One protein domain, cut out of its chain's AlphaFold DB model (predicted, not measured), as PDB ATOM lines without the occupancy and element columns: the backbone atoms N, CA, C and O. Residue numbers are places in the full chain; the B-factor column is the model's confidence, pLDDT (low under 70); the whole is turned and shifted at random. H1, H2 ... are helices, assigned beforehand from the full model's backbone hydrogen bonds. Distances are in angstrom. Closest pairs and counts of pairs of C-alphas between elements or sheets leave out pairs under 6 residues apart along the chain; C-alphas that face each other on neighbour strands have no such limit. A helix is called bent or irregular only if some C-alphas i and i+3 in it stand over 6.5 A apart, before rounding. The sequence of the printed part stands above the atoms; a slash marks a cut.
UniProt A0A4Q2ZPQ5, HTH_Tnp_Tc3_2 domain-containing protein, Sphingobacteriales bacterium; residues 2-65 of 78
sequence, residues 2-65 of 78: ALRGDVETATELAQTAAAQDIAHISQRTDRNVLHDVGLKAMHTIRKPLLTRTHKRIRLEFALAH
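Overview. This is residues 2 to 65 of the 78 residues of the protein "HTH_Tnp_Tc3_2 domain-containing protein" of Sphingobacteriales bacterium (UniProt A0A4Q2ZPQ5). H3, the longest helix, sits alone at the far end of an outstretched chain, joined by residues 42 to 51 to a small head in which H1 and H2 pack on each other at a steep angle. Residues 42 to 65 stand free and make the arm, and that arm gives the model its length. The printed part has 64 residues with three named helices, in the order H1, H2, H3 along the chain, and no named strand; the class is all helix. The whole is extended, with a radius of gyration of the C-alphas of 20.8 A, and its C-alphas span 64 by 20 by 20 A.

Along the chain. Begin with H3, residues 52 to 64: find C-alpha 52 at (-30.758, 29.040, 54.351), and from there the helix runs 18.4 A to C-alpha 64 at (-20.658, 15.771, 62.184). Go back along the chain to H2, residues 27 to 36, which measures 14.4 A from first to last C-alpha. Before it comes H1, residues 10 to 19, which starts at C-alpha 10 at (-12.488, 50.908, 31.152) and is 14.2 A long. No helix is bent.

Arrangement. Look first at H3, which touches no helix: it is apart from H2 and apart from H1. Now turn to H1 and H2, which touch, with 8 pairs of C-alphas within 8 A. Their closest C-alphas are those of Ala 10 and Asp 30, 6.1 A apart. Their lines stand at a steep tilt of 66 degrees, and they run opposite ways. Their centres are 11.9 A apart. In the backbones of H1, H2 and H3, every O i to N i+4 pair is within hydrogen-bond range.

Size, cuts and confidence. Look for the two farthest C-alphas at Asp 21 and Ala 64, 64.1 A apart; the first and last printed C-alphas, those of Ala 2 and His 65, are 59.4 A apart. The outline is a rod, but the body without residues 42 to 65 has 40 residues, spans 24 by 21 by 14 A and has a radius of gyration of 9.8 A. The link from H2 to H3, residues 37 to 51, is long with 15 residues, and the link from H1 to H2 is short with 7. The printed part has no cut. In the B-factor column you will find a mean pLDDT of 75.6 for the printed part, with residues 2 to 7, 21 to 24, 38 to 44 and 47 to 48 under 70, while H3 has a mean of 89.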
ATOM      1  N   ALA A   2      -3.796  68.008  32.123       42.62
ATOM      2  CA  ALA A   2      -3.765  66.943  33.123       42.62
ATOM      3  C   ALA A   2      -5.146  66.282  33.221       42.62
ATOM      4  O   ALA A   2      -6.111  66.931  33.617       42.62
ATOM      5  N   LEU A   3      -5.215  64.998  32.874       56.50
ATOM      6  CA  LEU A   3      -6.342  64.103  33.136       56.50
ATOM      7  C   LEU A   3      -6.454  63.852  34.651       56.50
ATOM      8  O   LEU A   3      -6.083  62.795  35.148       56.50
ATOM      9  N   ARG A   4      -6.896  64.854  35.417       52.75
ATOM     10  CA  ARG A   4      -7.300  64.686  36.825       52.75
ATOM     11  C   ARG A   4      -8.809  64.457  36.898       52.75
ATOM     12  O   ARG A   4      -9.537  65.252  37.480       52.75
ATOM     13  N   GLY A   5      -9.272  63.404  36.241       62.88
ATOM     14  CA  GLY A   5     -10.584  62.821  36.488       62.88
ATOM     15  C   GLY A   5     -10.345  61.364  36.830       62.88
ATOM     16  O   GLY A   5      -9.701  60.673  36.043       62.88
ATOM     17  N   ASP A   6     -10.786  60.923  38.003       65.50
ATOM     18  CA  ASP A   6     -10.686  59.520  38.390       65.50
ATOM     19  C   ASP A   6     -11.628  58.726  37.475       65.50
ATOM     20  O   ASP A   6     -12.851  58.811  37.572       65.50
ATOM     21  N   VAL A   7     -11.046  58.054  36.480       65.69
ATOM     22  CA  VAL A   7     -11.786  57.227  35.529       65.69
ATOM     23  C   VAL A   7     -11.955  55.852  36.159       65.69
ATOM     24  O   VAL A   7     -11.007  55.072  36.241       65.69
ATOM     25  N   GLU A   8     -13.170  55.560  36.612       71.38
ATOM     26  CA  GLU A   8     -13.478  54.357  37.393       71.38
ATOM     27  C   GLU A   8     -13.665  53.112  36.513       71.38
ATOM     28  O   GLU A   8     -13.569  51.974  36.984       71.38
ATOM     29  N   THR A   9     -13.937  53.294  35.214       71.38
ATOM     30  CA  THR A   9     -14.233  52.175  34.315       71.38
ATOM     31  C   THR A   9     -13.509  52.232  32.971       71.38
ATOM     32  O   THR A   9     -13.300  53.278  32.366       71.38
ATOM     33  N   ALA A  10     -13.181  51.050  32.437       72.62
ATOM     34  CA  ALA A  10     -12.488  50.908  31.152       72.62
ATOM     35  C   ALA A  10     -13.271  51.493  29.959       72.62
ATOM     36  O   ALA A  10     -12.680  51.855  28.951       72.62
ATOM     37  N   THR A  11     -14.601  51.577  30.048       76.31
ATOM     38  CA  THR A  11     -15.429  52.170  28.987       76.31
ATOM     39  C   THR A  11     -15.308  53.693  28.969       76.31
ATOM     40  O   THR A  11     -15.224  54.286  27.897       76.31
ATOM     41  N   GLU A  12     -15.269  54.325  30.143       77.62
ATOM     42  CA  GLU A  12     -15.048  55.769  30.275       77.62
ATOM     43  C   GLU A  12     -13.628  56.145  29.834       77.62
ATOM     44  O   GLU A  12     -13.428  57.177  29.192       77.62
ATOM     45  N   LEU A  13     -12.654  55.263  30.087       77.94
ATOM     46  CA  LEU A  13     -11.283  55.420  29.601       77.94
ATOM     47  C   LEU A  13     -11.218  55.379  28.064       77.94
ATOM     48  O   LEU A  13     -10.630  56.263  27.449       77.94
ATOM     49  N   ALA A  14     -11.901  54.418  27.435       73.94
ATOM     50  CA  ALA A  14     -11.967  54.315  25.976       73.94
ATOM     51  C   ALA A  14     -12.599  55.564  25.333       73.94
ATOM     52  O   ALA A  14     -12.132  56.063  24.309       73.94
ATOM     53  N   GLN A  15     -13.670  56.088  25.941       78.88
ATOM     54  CA  GLN A  15     -14.370  57.277  25.447       78.88
ATOM     55  C   GLN A  15     -13.546  58.553  25.621       78.88
ATOM     56  O   GLN A  15     -13.517  59.386  24.719       78.88
ATOM     57  N   THR A  16     -12.853  58.703  26.751       78.06
ATOM     58  CA  THR A  16     -11.964  59.849  26.986       78.06
ATOM     59  C   THR A  16     -10.746  59.818  26.066       78.06
ATOM     60  O   THR A  16     -10.402  60.854  25.504       78.06
ATOM     61  N   ALA A  17     -10.155  58.645  25.821       74.06
ATOM     62  CA  ALA A  17      -9.070  58.483  24.851       74.06
ATOM     63  C   ALA A  17      -9.513  58.817  23.414       74.06
ATOM     64  O   ALA A  17      -8.774  59.481  22.684       74.06
ATOM     65  N   ALA A  18     -10.732  58.413  23.030       74.06
ATOM     66  CA  ALA A  18     -11.321  58.757  21.737       74.06
ATOM     67  C   ALA A  18     -11.640  60.259  21.613       74.06
ATOM     68  O   ALA A  18     -11.384  60.849  20.573       74.06
ATOM     69  N   ALA A  19     -12.155  60.892  22.671       78.25
ATOM     70  CA  ALA A  19     -12.460  62.327  22.690       78.25
ATOM     71  C   ALA A  19     -11.207  63.219  22.697       78.25
ATOM     72  O   ALA A  19     -11.285  64.396  22.355       78.25
ATOM     73  N   GLN A  20     -10.060  62.674  23.109       77.25
ATOM     74  CA  GLN A  20      -8.774  63.373  23.134       77.25
ATOM     75  C   GLN A  20      -7.904  63.085  21.903       77.25
ATOM     76  O   GLN A  20      -6.744  63.493  21.891       77.25
ATOM     77  N   ASP A  21      -8.444  62.390  20.893       66.62
ATOM     78  CA  ASP A  21      -7.742  62.004  19.658       66.62
ATOM     79  C   ASP A  21      -6.419  61.238  19.894       66.62
ATOM     80  O   ASP A  21      -5.541  61.193  19.035       66.62
ATOM     81  N   ILE A  22      -6.255  60.593  21.058       66.75
ATOM     82  CA  ILE A  22      -5.007  59.897  21.421       66.75
ATOM     83  C   ILE A  22      -4.859  58.601  20.605       66.75
ATOM     84  O   ILE A  22      -3.755  58.275  20.175       66.75
ATOM     85  N   ALA A  23      -5.970  57.879  20.396       66.50
ATOM     86  CA  ALA A  23      -6.181  56.788  19.432       66.50
ATOM     87  C   ALA A  23      -7.545  56.121  19.710       66.50
ATOM     88  O   ALA A  23      -7.950  56.003  20.868       66.50
ATOM     89  N   HIS A  24      -8.235  55.602  18.682       69.69
ATOM     90  CA  HIS A  24      -9.385  54.715  18.903       69.69
ATOM     91  C   HIS A  24      -8.895  53.332  19.351       69.69
ATOM     92  O   HIS A  24      -8.602  52.450  18.542       69.69
ATOM     93  N   ILE A  25      -8.759  53.164  20.660       74.12
ATOM     94  CA  ILE A  25      -8.344  51.916  21.295       74.12
ATOM     95  C   ILE A  25      -9.566  51.057  21.615       74.12
ATOM     96  O   ILE A  25     -10.614  51.536  22.044       74.12
ATOM     97  N   SER A  26      -9.456  49.754  21.348       77.81
ATOM     98  CA  SER A  26     -10.536  48.826  21.674       77.81
ATOM     99  C   SER A  26     -10.648  48.678  23.193       77.81
ATOM    100  O   SER A  26      -9.637  48.611  23.888       77.81
ATOM    101  N   GLN A  27     -11.863  48.477  23.708       70.75
ATOM    102  CA  GLN A  27     -12.091  48.198  25.136       70.75
ATOM    103  C   GLN A  27     -11.245  47.015  25.658       70.75
ATOM    104  O   GLN A  27     -10.950  46.910  26.848       70.75
ATOM    105  N   ARG A  28     -10.866  46.080  24.775       79.56
ATOM    106  CA  ARG A  28      -9.984  44.956  25.110       79.56
ATOM    107  C   ARG A  28      -8.549  45.419  25.354       79.56
ATOM    108  O   ARG A  28      -7.922  44.933  26.290       79.56
ATOM    109  N   THR A  29      -8.063  46.350  24.539       82.94
ATOM    110  CA  THR A  29      -6.747  46.976  24.695       82.94
ATOM    111  C   THR A  29      -6.668  47.692  26.039       82.94
ATOM    112  O   THR A  29      -5.744  47.428  26.802       82.94
ATOM    113  N   ASP A  30      -7.692  48.468  26.398       80.62
ATOM    114  CA  ASP A  30      -7.725  49.210  27.666       80.62
ATOM    115  C   ASP A  30      -7.727  48.289  28.879       80.62
ATOM    116  O   ASP A  30      -7.012  48.523  29.849       80.62
ATOM    117  N   ARG A  31      -8.485  47.187  28.818       76.69
ATOM    118  CA  ARG A  31      -8.480  46.174  29.883       76.69
ATOM    119  C   ARG A  31      -7.118  45.511  30.056       76.69
ATOM    120  O   ARG A  31      -6.730  45.259  31.193       76.69
ATOM    121  N   ASN A  32      -6.419  45.212  28.962       83.12
ATOM    122  CA  ASN A  32      -5.087  44.611  29.028       83.12
ATOM    123  C   ASN A  32      -4.085  45.593  29.645       83.12
ATOM    124  O   ASN A  32      -3.385  45.228  30.581       83.12
ATOM    125  N   VAL A  33      -4.100  46.855  29.204       83.31
ATOM    126  CA  VAL A  33      -3.230  47.904  29.755       83.31
ATOM    127  C   VAL A  33      -3.520  48.137  31.242       83.31
ATOM    128  O   VAL A  33      -2.595  48.172  32.047       83.31
ATOM    129  N   LEU A  34      -4.792  48.213  31.648       79.06
ATOM    130  CA  LEU A  34      -5.168  48.324  33.065       79.06
ATOM    131  C   LEU A  34      -4.688  47.119  33.891       79.06
ATOM    132  O   LEU A  34      -4.269  47.282  35.038       79.06
ATOM    133  N   HIS A  35      -4.714  45.916  33.313       79.06
ATOM    134  CA  HIS A  35      -4.210  44.712  33.968       79.06
ATOM    135  C   HIS A  35      -2.683  44.735  34.130       79.06
ATOM    136  O   HIS A  35      -2.188  44.399  35.207       79.06
ATOM    137  N   ASP A  36      -1.953  45.167  33.102       78.75
ATOM    138  CA  ASP A  36      -0.488  45.265  33.112       78.75
ATOM    139  C   ASP A  36       0.012  46.342  34.087       78.75
ATOM    140  O   ASP A  36       1.015  46.147  34.772       78.75
ATOM    141  N   VAL A  37      -0.732  47.445  34.228       79.56
ATOM    142  CA  VAL A  37      -0.453  48.521  35.200       79.56
ATOM    143  C   VAL A  37      -0.844  48.119  36.636       79.56
ATOM    144  O   VAL A  37      -0.573  48.841  37.593       79.56
ATOM    145  N   GLY A  38      -1.463  46.949  36.835       67.50
ATOM    146  CA  GLY A  38      -1.870  46.467  38.159       67.50
ATOM    147  C   GLY A  38      -3.118  47.161  38.717       67.50
ATOM    148  O   GLY A  38      -3.565  46.829  39.818       67.50
ATOM    149  N   LEU A  39      -3.741  48.044  37.929       69.50
ATOM    150  CA  LEU A  39      -5.082  48.588  38.144       69.50
ATOM    151  C   LEU A  39      -6.102  47.513  37.765       69.50
ATOM    152  O   LEU A  39      -6.912  47.654  36.847       69.50
ATOM    153  N   LYS A  40      -6.031  46.372  38.456       60.19
ATOM    154  CA  LYS A  40      -7.026  45.314  38.348       60.19
ATOM    155  C   LYS A  40      -8.369  45.945  38.675       60.19
ATOM    156  O   LYS A  40      -8.649  46.228  39.837       60.19
ATOM    157  N   ALA A  41      -9.193  46.116  37.643       63.59
ATOM    158  CA  ALA A  41     -10.624  46.273  37.785       63.59
ATOM    159  C   ALA A  41     -11.075  45.172  38.746       63.59
ATOM    160  O   ALA A  41     -11.071  43.985  38.399       63.59
ATOM    161  N   MET A  42     -11.346  45.554  39.994       62.81
ATOM    162  CA  MET A  42     -11.842  44.648  41.010       62.81
ATOM    163  C   MET A  42     -13.222  44.212  40.538       62.81
ATOM    164  O   MET A  42     -14.225  44.843  40.859       62.81
ATOM    165  N   HIS A  43     -13.307  43.148  39.736       66.62
ATOM    166  CA  HIS A  43     -14.597  42.529  39.523       66.62
ATOM    167  C   HIS A  43     -14.993  41.948  40.872       66.62
ATOM    168  O   HIS A  43     -14.419  40.959  41.331       66.62
ATOM    169  N   THR A  44     -15.923  42.619  41.545       62.50
ATOM    170  CA  THR A  44     -16.444  42.174  42.827       62.50
ATOM    171  C   THR A  44     -17.074  40.809  42.612       62.50
ATOM    172  O   THR A  44     -18.202  40.700  42.126       62.50
ATOM    173  N   ILE A  45     -16.340  39.757  42.969       70.50
ATOM    174  CA  ILE A  45     -16.896  38.418  43.066       70.50
ATOM    175  C   ILE A  45     -17.913  38.505  44.196       70.50
ATOM    176  O   ILE A  45     -17.562  38.537  45.379       70.50
ATOM    177  N   ARG A  46     -19.192  38.614  43.830       71.12
ATOM    178  CA  ARG A  46     -20.279  38.556  44.800       71.12
ATOM    179  C   ARG A  46     -20.146  37.206  45.484       71.12
ATOM    180  O   ARG A  46     -20.296  36.171  44.836       71.12
ATOM    181  N   LYS A  47     -19.827  37.211  46.783       68.81
ATOM    182  CA  LYS A  47     -19.901  35.985  47.580       68.81
ATOM    183  C   LYS A  47     -21.284  35.387  47.311       68.81
ATOM    184  O   LYS A  47     -22.258  36.141  47.406       68.81
ATOM    185  N   PRO A  48     -21.388  34.100  46.936       69.44
ATOM    186  CA  PRO A  48     -22.689  33.505  46.697       69.44
ATOM    187  C   PRO A  48     -23.520  33.736  47.953       69.44
ATOM    188  O   PRO A  48     -23.066  33.442  49.064       69.44
ATOM    189  N   LEU A  49     -24.690  34.357  47.783       71.50
ATOM    190  CA  LEU A  49     -25.595  34.636  48.887       71.50
ATOM    191  C   LEU A  49     -25.869  33.303  49.576       71.50
ATOM    192  O   LEU A  49     -26.471  32.404  48.991       71.50
ATOM    193  N   LEU A  50     -25.355  33.149  50.796       80.25
ATOM    194  CA  LEU A  50     -25.502  31.919  51.558       80.25
ATOM    195  C   LEU A  50     -26.985  31.750  51.878       80.25
ATOM    196  O   LEU A  50     -27.500  32.344  52.830       80.25
ATOM    197  N   THR A  51     -27.669  30.945  51.067       87.31
ATOM    198  CA  THR A  51     -29.072  30.605  51.276       87.31
ATOM    199  C   THR A  51     -29.227  29.823  52.579       87.31
ATOM    200  O   THR A  51     -28.270  29.249  53.116       87.31
ATOM    201  N   ARG A  52     -30.451  29.777  53.114       86.25
ATOM    202  CA  ARG A  52     -30.758  29.040  54.351       86.25
ATOM    203  C   ARG A  52     -30.308  27.572  54.274       86.25
ATOM    204  O   ARG A  52     -29.776  27.048  55.248       86.25
ATOM    205  N   THR A  53     -30.449  26.947  53.105       91.38
ATOM    206  CA  THR A  53     -30.009  25.572  52.825       91.38
ATOM    207  C   THR A  53     -28.493  25.429  52.911       91.38
ATOM    208  O   THR A  53     -27.998  24.526  53.580       91.38
ATOM    209  N   HIS A  54     -27.748  26.366  52.318       90.25
ATOM    210  CA  HIS A  54     -26.288  26.347  52.364       90.25
ATOM    211  C   HIS A  54     -25.763  26.504  53.802       90.25
ATOM    212  O   HIS A  54     -24.813  25.830  54.198       90.25
ATOM    213  N   LYS A  55     -26.407  27.347  54.621       87.94
ATOM    214  CA  LYS A  55     -26.076  27.475  56.052       87.94
ATOM    215  C   LYS A  55     -26.341  26.175  56.823       87.94
ATOM    216  O   LYS A  55     -25.520  25.799  57.654       87.94
ATOM    217  N   ARG A  56     -27.447  25.478  56.527       91.94
ATOM    218  CA  ARG A  56     -27.822  24.214  57.184       91.94
ATOM    219  C   ARG A  56     -26.823  23.092  56.900       91.94
ATOM    220  O   ARG A  56     -26.338  22.492  57.848       91.94
ATOM    221  N   ILE A  57     -26.460  22.882  55.633       90.62
ATOM    222  CA  ILE A  57     -25.489  21.849  55.226       90.62
ATOM    223  C   ILE A  57     -24.126  22.099  55.885       90.62
ATOM    224  O   ILE A  57     -23.493  21.179  56.394       90.62
ATOM    225  N   ARG A  58     -23.684  23.363  55.939       89.62
ATOM    226  CA  ARG A  58     -22.421  23.722  56.600       89.62
ATOM    227  C   ARG A  58     -22.449  23.483  58.108       89.62
ATOM    228  O   ARG A  58     -21.436  23.069  58.663       89.62
ATOM    229  N   LEU A  59     -23.579  23.750  58.764       88.50
ATOM    230  CA  LEU A  59     -23.750  23.478  60.190       88.50
ATOM    231  C   LEU A  59     -23.762  21.973  60.468       88.50
ATOM    232  O   LEU A  59     -23.092  21.524  61.388       88.50
ATOM    233  N   GLU A  60     -24.484  21.201  59.663       91.81
ATOM    234  CA  GLU A  60     -24.544  19.743  59.773       91.81
ATOM    235  C   GLU A  60     -23.161  19.109  59.602       91.81
ATOM    236  O   GLU A  60     -22.741  18.317  60.442       91.81
ATOM    237  N   PHE A  61     -22.406  19.552  58.595       89.00
ATOM    238  CA  PHE A  61     -21.016  19.150  58.404       89.00
ATOM    239  C   PHE A  61     -20.145  19.510  59.616       89.00
ATOM    240  O   PHE A  61     -19.400  18.672  60.119       89.00
ATOM    241  N   ALA A  62     -20.255  20.740  60.127       89.25
ATOM    242  CA  ALA A  62     -19.494  21.163  61.298       89.25
ATOM    243  C   ALA A  62     -19.827  20.314  62.532       89.25
ATOM    244  O   ALA A  62     -18.912  19.920  63.243       89.25
ATOM    245  N   LEU A  63     -21.106  19.996  62.760       87.00
ATOM    246  CA  LEU A  63     -21.556  19.132  63.853       87.00
ATOM    247  C   LEU A  63     -21.034  17.698  63.696       87.00
ATOM    248  O   LEU A  63     -20.483  17.153  64.653       87.00
ATOM    249  N   ALA A  64     -21.134  17.121  62.496       88.12
ATOM    250  CA  ALA A  64     -20.658  15.771  62.184       88.12
ATOM    251  C   ALA A  64     -19.134  15.626  62.334       88.12
ATOM    252  O   ALA A  64     -18.639  14.587  62.766       88.12
ATOM    253  N   HIS A  65     -18.396  16.692  62.025       82.12
ATOM    254  CA  HIS A  65     -16.940  16.747  62.117       82.12
ATOM    255  C   HIS A  65     -16.447  17.561  63.317       82.12
ATOM    256  O   HIS A  65     -15.275  17.943  63.359       82.12
TER     257      HIS A  65